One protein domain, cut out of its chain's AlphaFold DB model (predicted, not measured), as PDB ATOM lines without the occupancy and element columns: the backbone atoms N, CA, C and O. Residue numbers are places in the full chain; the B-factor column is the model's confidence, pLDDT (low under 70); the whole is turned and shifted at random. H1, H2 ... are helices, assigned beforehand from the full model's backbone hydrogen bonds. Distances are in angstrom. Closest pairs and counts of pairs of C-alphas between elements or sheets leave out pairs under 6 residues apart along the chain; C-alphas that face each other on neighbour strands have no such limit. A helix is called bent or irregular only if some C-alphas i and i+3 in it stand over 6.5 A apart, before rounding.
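Overview. This is residues 22 to 69 of the 481 residues of the protein "Enhancer of polycomb-like protein 1" of Hypsizygus marmoreus (UniProt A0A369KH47). One long, straight helix, H1, makes nearly the whole length, and beyond its last residue the chain folds back as a short hook that holds the one-turn helix H2 and a loose tail, residues 66 to 69. The printed part has 48 residues with two named helices, H1 then H2, and no named strand; the class is all helix. It is extended, a rod spanning 54 by 18 by 8 A, with a radius of gyration of the C-alphas of 16.5 A.

Arrangement. H1, residues 22 to 55, is not bent, and its residues 22 to 45 stand free. H2, residues 62 to 65, is apart from H1, with no C-alpha of the one within 8 A of the other. A short link of 6 residues joins them; residues 54 to 59 stand free. Every O i to N i+4 pair in H1 is within hydrogen-bond range; H2 is too short for such a pair, and its 1 O i to N i+3 pair is not within range.

Along the chain. H1 runs 49.6 A from C-alpha 22 at (8.538, 0.217, 48.163) to C-alpha 55 at (-36.554, 18.916, 39.557). H2 ends at C-alpha 65, at (-32.618, 12.166, 53.917).

Size, cuts and confidence. The two C-alphas farthest apart, those of Thr 22 and Ala 58, are 53.7 A apart. The printed part has no cut. Its mean pLDDT is 86.5, with residues 64 to 69 under 70.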
ATOM      1  N   THR A  22       9.075  -0.371  49.404       82.00
ATOM      2  CA  THR A  22       8.538   0.217  48.163       82.00
ATOM      3  C   THR A  22       7.224  -0.427  47.715       82.00
ATOM      4  O   THR A  22       6.315   0.287  47.297       82.00
ATOM      5  N   LYS A  23       7.069  -1.750  47.862       85.69
ATOM      6  CA  LYS A  23       5.799  -2.443  47.568       85.69
ATOM      7  C   LYS A  23       4.682  -2.038  48.530       85.69
ATOM      8  O   LYS A  23       3.561  -1.814  48.086       85.69
ATOM      9  N   ALA A  24       4.986  -1.909  49.823       80.12
ATOM     10  CA  ALA A  24       4.011  -1.480  50.825       80.12
ATOM     11  C   ALA A  24       3.543  -0.032  50.593       80.12
ATOM     12  O   ALA A  24       2.345   0.244  50.649       80.12
ATOM     13  N   VAL A  25       4.466   0.876  50.252       88.38
ATOM     14  CA  VAL A  25       4.127   2.262  49.887       88.38
ATOM     15  C   VAL A  25       3.251   2.293  48.636       88.38
ATOM     16  O   VAL A  25       2.236   2.981  48.629       88.38
ATOM     17  N   LEU A  26       3.577   1.501  47.610       93.56
ATOM     18  CA  LEU A  26       2.776   1.439  46.385       93.56
ATOM     19  C   LEU A  26       1.351   0.918  46.640       93.56
ATOM     20  O   LEU A  26       0.397   1.465  46.093       93.56
ATOM     21  N   LEU A  27       1.195  -0.106  47.486       92.12
ATOM     22  CA  LEU A  27      -0.123  -0.613  47.884       92.12
ATOM     23  C   LEU A  27      -0.927   0.441  48.651       92.12
ATOM     24  O   LEU A  27      -2.095   0.651  48.342       92.12
ATOM     25  N   CYS A  28      -0.297   1.141  49.596       94.81
ATOM     26  CA  CYS A  28      -0.942   2.216  50.347       94.81
ATOM     27  C   CYS A  28      -1.409   3.354  49.423       94.81
ATOM     28  O   CYS A  28      -2.539   3.824  49.540       94.81
ATOM     29  N   GLU A  29      -0.576   3.769  48.467       95.44
ATOM     30  CA  GLU A  29      -0.937   4.808  47.495       95.44
ATOM     31  C   GLU A  29      -2.058   4.361  46.545       95.44
ATOM     32  O   GLU A  29      -2.973   5.139  46.263       95.44
ATOM     33  N   ASN A  30      -2.058   3.099  46.105       95.06
ATOM     34  CA  ASN A  30      -3.160   2.547  45.314       95.06
ATOM     35  C   ASN A  30      -4.471   2.518  46.108       95.06
ATOM     36  O   ASN A  30      -5.498   2.949  45.589       95.06
ATOM     37  N   GLN A  31      -4.431   2.106  47.374       94.00
ATOM     38  CA  GLN A  31      -5.614   2.092  48.232       94.00
ATOM     39  C   GLN A  31      -6.178   3.505  48.438       94.00
ATOM     40  O   GLN A  31      -7.376   3.721  48.274       94.00
ATOM     41  N   LYS A  32      -5.321   4.503  48.699       95.75
ATOM     42  CA  LYS A  32      -5.744   5.913  48.787       95.75
ATOM     43  C   LYS A  32      -6.409   6.387  47.496       95.75
ATOM     44  O   LYS A  32      -7.425   7.081  47.544       95.75
ATOM     45  N   LYS A  33      -5.847   6.014  46.342       97.50
ATOM     46  CA  LYS A  33      -6.402   6.349  45.027       97.50
ATOM     47  C   LYS A  33      -7.783   5.722  44.825       97.50
ATOM     48  O   LYS A  33      -8.683   6.416  44.360       97.50
ATOM     49  N   GLU A  34      -7.964   4.455  45.181       96.44
ATOM     50  CA  GLU A  34      -9.253   3.759  45.077       96.44
ATOM     51  C   GLU A  34     -10.311   4.384  45.992       96.44
ATOM     52  O   GLU A  34     -11.404   4.707  45.526       96.44
ATOM     53  N   THR A  35      -9.977   4.669  47.254       90.69
ATOM     54  CA  THR A  35     -10.888   5.357  48.182       90.69
ATOM     55  C   THR A  35     -11.277   6.744  47.667       90.69
ATOM     56  O   THR A  35     -12.450   7.118  47.703       90.69
ATOM     57  N   ALA A  36     -10.324   7.503  47.118       91.50
ATOM     58  CA  ALA A  36     -10.609   8.804  46.519       91.50
ATOM     59  C   ALA A  36     -11.536   8.690  45.293       91.50
ATOM     60  O   ALA A  36     -12.445   9.507  45.128       91.50
ATOM     61  N   GLN A  37     -11.351   7.667  44.454       96.94
ATOM     62  CA  GLN A  37     -12.230   7.401  43.311       96.94
ATOM     63  C   GLN A  37     -13.646   7.020  43.753       96.94
ATOM     64  O   GLN A  37     -14.613   7.538  43.194       96.94
ATOM     65  N   GLN A  38     -13.785   6.171  44.771       93.12
ATOM     66  CA  GLN A  38     -15.085   5.804  45.342       93.12
ATOM     67  C   GLN A  38     -15.805   7.028  45.920       93.12
ATOM     68  O   GLN A  38     -16.970   7.268  45.597       93.12
ATOM     69  N   ALA A  39     -15.096   7.867  46.682       89.12
ATOM     70  CA  ALA A  39     -15.638   9.116  47.211       89.12
ATOM     71  C   ALA A  39     -16.093  10.068  46.089       89.12
ATOM     72  O   ALA A  39     -17.168  10.666  46.165       89.12
ATOM     73  N   GLN A  40     -15.320  10.170  45.004       95.88
ATOM     74  CA  GLN A  40     -15.692  10.975  43.841       95.88
ATOM     75  C   GLN A  40     -16.952  10.439  43.143       95.88
ATOM     76  O   GLN A  40     -17.811  11.228  42.741       95.88
ATOM     77  N   GLN A  41     -17.088   9.119  43.003       94.88
ATOM     78  CA  GLN A  41     -18.279   8.498  42.418       94.88
ATOM     79  C   GLN A  41     -19.522   8.721  43.288       94.88
ATOM     80  O   GLN A  41     -20.574   9.087  42.761       94.88
ATOM     81  N   LEU A  42     -19.402   8.569  44.610       90.81
ATOM     82  CA  LEU A  42     -20.476   8.879  45.559       90.81
ATOM     83  C   LEU A  42     -20.902  10.342  45.450       90.81
ATOM     84  O   LEU A  42     -22.088  10.631  45.309       90.81
ATOM     85  N   TRP A  43     -19.940  11.263  45.395       92.44
ATOM     86  CA  TRP A  43     -20.221  12.684  45.213       92.44
ATOM     87  C   TRP A  43     -20.988  12.974  43.917       92.44
ATOM     88  O   TRP A  43     -21.953  13.740  43.918       92.44
ATOM     89  N   GLN A  44     -20.604  12.343  42.802       94.69
ATOM     90  CA  GLN A  44     -21.319  12.485  41.530       94.69
ATOM     91  C   GLN A  44     -22.760  11.964  41.621       94.69
ATOM     92  O   GLN A  44     -23.675  12.628  41.126       94.69
ATOM     93  N   ARG A  45     -22.979  10.825  42.291       92.19
ATOM     94  CA  ARG A  45     -24.321  10.265  42.526       92.19
ATOM     95  C   ARG A  45     -25.162  11.177  43.418       92.19
ATOM     96  O   ARG A  45     -26.290  11.494  43.051       92.19
ATOM     97  N   HIS A  46     -24.605  11.670  44.523       86.88
ATOM     98  CA  HIS A  46     -25.287  12.598  45.430       86.88
ATOM     99  C   HIS A  46     -25.666  13.899  44.725       86.88
ATOM    100  O   HIS A  46     -26.780  14.392  44.886       86.88
ATOM    101  N   ARG A  47     -24.777  14.428  43.879       89.88
ATOM    102  CA  ARG A  47     -25.067  15.609  43.063       89.88
ATOM    103  C   ARG A  47     -26.220  15.359  42.091       89.88
ATOM    104  O   ARG A  47     -27.135  16.174  42.027       89.88
ATOM    105  N   ALA A  48     -26.194  14.243  41.361       90.88
ATOM    106  CA  ALA A  48     -27.267  13.885  40.434       90.88
ATOM    107  C   ALA A  48     -28.611  13.707  41.159       90.88
ATOM    108  O   ALA A  48     -29.647  14.161  40.674       90.88
ATOM    109  N   PHE A  49     -28.585  13.108  42.348       86.81
ATOM    110  CA  PHE A  49     -29.759  12.923  43.190       86.81
ATOM    111  C   PHE A  49     -30.313  14.248  43.737       86.81
ATOM    112  O   PHE A  49     -31.518  14.487  43.673       86.81
ATOM    113  N   ALA A  50     -29.450  15.157  44.194       88.88
ATOM    114  CA  ALA A  50     -29.854  16.500  44.612       88.88
ATOM    115  C   ALA A  50     -30.488  17.292  43.453       88.88
ATOM    116  O   ALA A  50     -31.517  17.950  43.630       88.88
ATOM    117  N   ASP A  51     -29.924  17.184  42.245       92.44
ATOM    118  CA  ASP A  51     -30.516  17.769  41.040       92.44
ATOM    119  C   ASP A  51     -31.875  17.139  40.696       92.44
ATOM    120  O   ASP A  51     -32.779  17.852  40.253       92.44
ATOM    121  N   LEU A  52     -32.054  15.835  40.931       92.31
ATOM    122  CA  LEU A  52     -33.335  15.152  40.747       92.31
ATOM    123  C   LEU A  52     -34.387  15.647  41.752       92.31
ATOM    124  O   LEU A  52     -35.483  16.015  41.334       92.31
ATOM    125  N   LYS A  53     -34.041  15.765  43.042       88.06
ATOM    126  CA  LYS A  53     -34.922  16.336  44.080       88.06
ATOM    127  C   LYS A  53     -35.331  17.775  43.766       88.06
ATOM    128  O   LYS A  53     -36.489  18.140  43.944       88.06
ATOM    129  N   ARG A  54     -34.413  18.588  43.230       90.50
ATOM    130  CA  ARG A  54     -34.722  19.959  42.794       90.50
ATOM    131  C   ARG A  54     -35.715  19.993  41.628       90.50
ATOM    132  O   ARG A  54     -36.537  20.901  41.567       90.50
ATOM    133  N   LYS A  55     -35.635  19.030  40.704       95.81
ATOM    134  CA  LYS A  55     -36.554  18.916  39.557       95.81
ATOM    135  C   LYS A  55     -37.915  18.336  39.942       95.81
ATOM    136  O   LYS A  55     -38.914  18.722  39.343       95.81
ATOM    137  N   PHE A  56     -37.959  17.448  40.934       92.44
ATOM    138  CA  PHE A  56     -39.172  16.751  41.362       92.44
ATOM    139  C   PHE A  56     -39.388  16.879  42.879       92.44
ATOM    140  O   PHE A  56     -39.142  15.923  43.614       92.44
ATOM    141  N   PRO A  57     -39.897  18.026  43.370       88.75
ATOM    142  CA  PRO A  57     -40.119  18.243  44.804       88.75
ATOM    143  C   PRO A  57     -41.042  17.207  45.470       88.75
ATOM    144  O   PRO A  57     -40.911  16.948  46.660       88.75
ATOM    145  N   ALA A  58     -41.948  16.585  44.706       90.50
ATOM    146  CA  ALA A  58     -42.858  15.545  45.196       90.50
ATOM    147  C   ALA A  58     -42.176  14.190  45.485       90.50
ATOM    148  O   ALA A  58     -42.786  13.335  46.114       90.50
ATOM    149  N   LEU A  59     -40.928  13.988  45.041       82.19
ATOM    150  CA  LEU A  59     -40.158  12.754  45.249       82.19
ATOM    151  C   LEU A  59     -39.394  12.746  46.592       82.19
ATOM    152  O   LEU A  59     -38.669  11.804  46.892       82.19
ATOM    153  N   GLY A  60     -39.502  13.814  47.389       75.69
ATOM    154  CA  GLY A  60     -38.831  13.940  48.680       75.69
ATOM    155  C   GLY A  60     -39.554  13.186  49.792       75.69
ATOM    156  O   GLY A  60     -40.161  13.822  50.651       75.69
ATOM    157  N   ASP A  61     -39.482  11.856  49.793       74.00
ATOM    158  CA  ASP A  61     -39.910  11.084  50.958       74.00
ATOM    159  C   ASP A  61     -38.876  11.228  52.088       74.00
ATOM    160  O   ASP A  61     -37.664  11.282  51.845       74.00
ATOM    161  N   LYS A  62     -39.336  11.340  53.339       74.38
ATOM    162  CA  LYS A  62     -38.465  11.674  54.487       74.38
ATOM    163  C   LYS A  62     -37.421  10.594  54.792       74.38
ATOM    164  O   LYS A  62     -36.438  10.892  55.461       74.38
ATOM    165  N   GLY A  63     -37.611   9.374  54.287       71.88
ATOM    166  CA  GLY A  63     -36.644   8.281  54.425       71.88
ATOM    167  C   GLY A  63     -35.337   8.513  53.658       71.88
ATOM    168  O   GLY A  63     -34.278   8.104  54.117       71.88
ATOM    169  N   ASP A  64     -35.369   9.250  52.545       68.50
ATOM    170  CA  ASP A  64     -34.191   9.445  51.684       68.50
ATOM    171  C   ASP A  64     -33.219  10.526  52.195       68.50
ATOM    172  O   ASP A  64     -32.145  10.722  51.624       68.50
ATOM    173  N   GLU A  65     -33.578  11.281  53.239       67.56
ATOM    174  CA  GLU A  65     -32.618  12.166  53.917       67.56
ATOM    175  C   GLU A  65     -31.636  11.397  54.814       67.56
ATOM    176  O   GLU A  65     -30.510  11.868  54.987       67.56
ATOM    177  N   GLU A  66     -31.993  10.204  55.314       63.25
ATOM    178  CA  GLU A  66     -31.054   9.348  56.062       63.25
ATOM    179  C   GLU A  66     -29.937   8.792  55.170       63.25
ATOM    180  O   GLU A  66     -28.837   8.565  55.658       63.25
ATOM    181  N   LEU A  67     -30.169   8.644  53.861       61.97
ATOM    182  CA  LEU A  67     -29.146   8.159  52.927       61.97
ATOM    183  C   LEU A  67     -28.090   9.226  52.576       61.97
ATOM    184  O   LEU A  67     -26.979   8.901  52.169       61.97
ATOM    185  N   LEU A  68     -28.445  10.511  52.694       63.47
ATOM    186  CA  LEU A  68     -27.567  11.653  52.387       63.47
ATOM    187  C   LEU A  68     -26.786  12.141  53.605       63.47
ATOM    188  O   LEU A  68     -25.704  12.715  53.475       63.47
ATOM    189  N   MET A  69     -27.362  11.959  54.787       61.44
ATOM    190  CA  MET A  69     -26.721  12.258  56.050       61.44
ATOM    191  C   MET A  69     -26.128  10.957  56.545       61.44
ATOM    192  O   MET A  69     -26.811  10.212  57.239       61.44
TER     193      MET A  69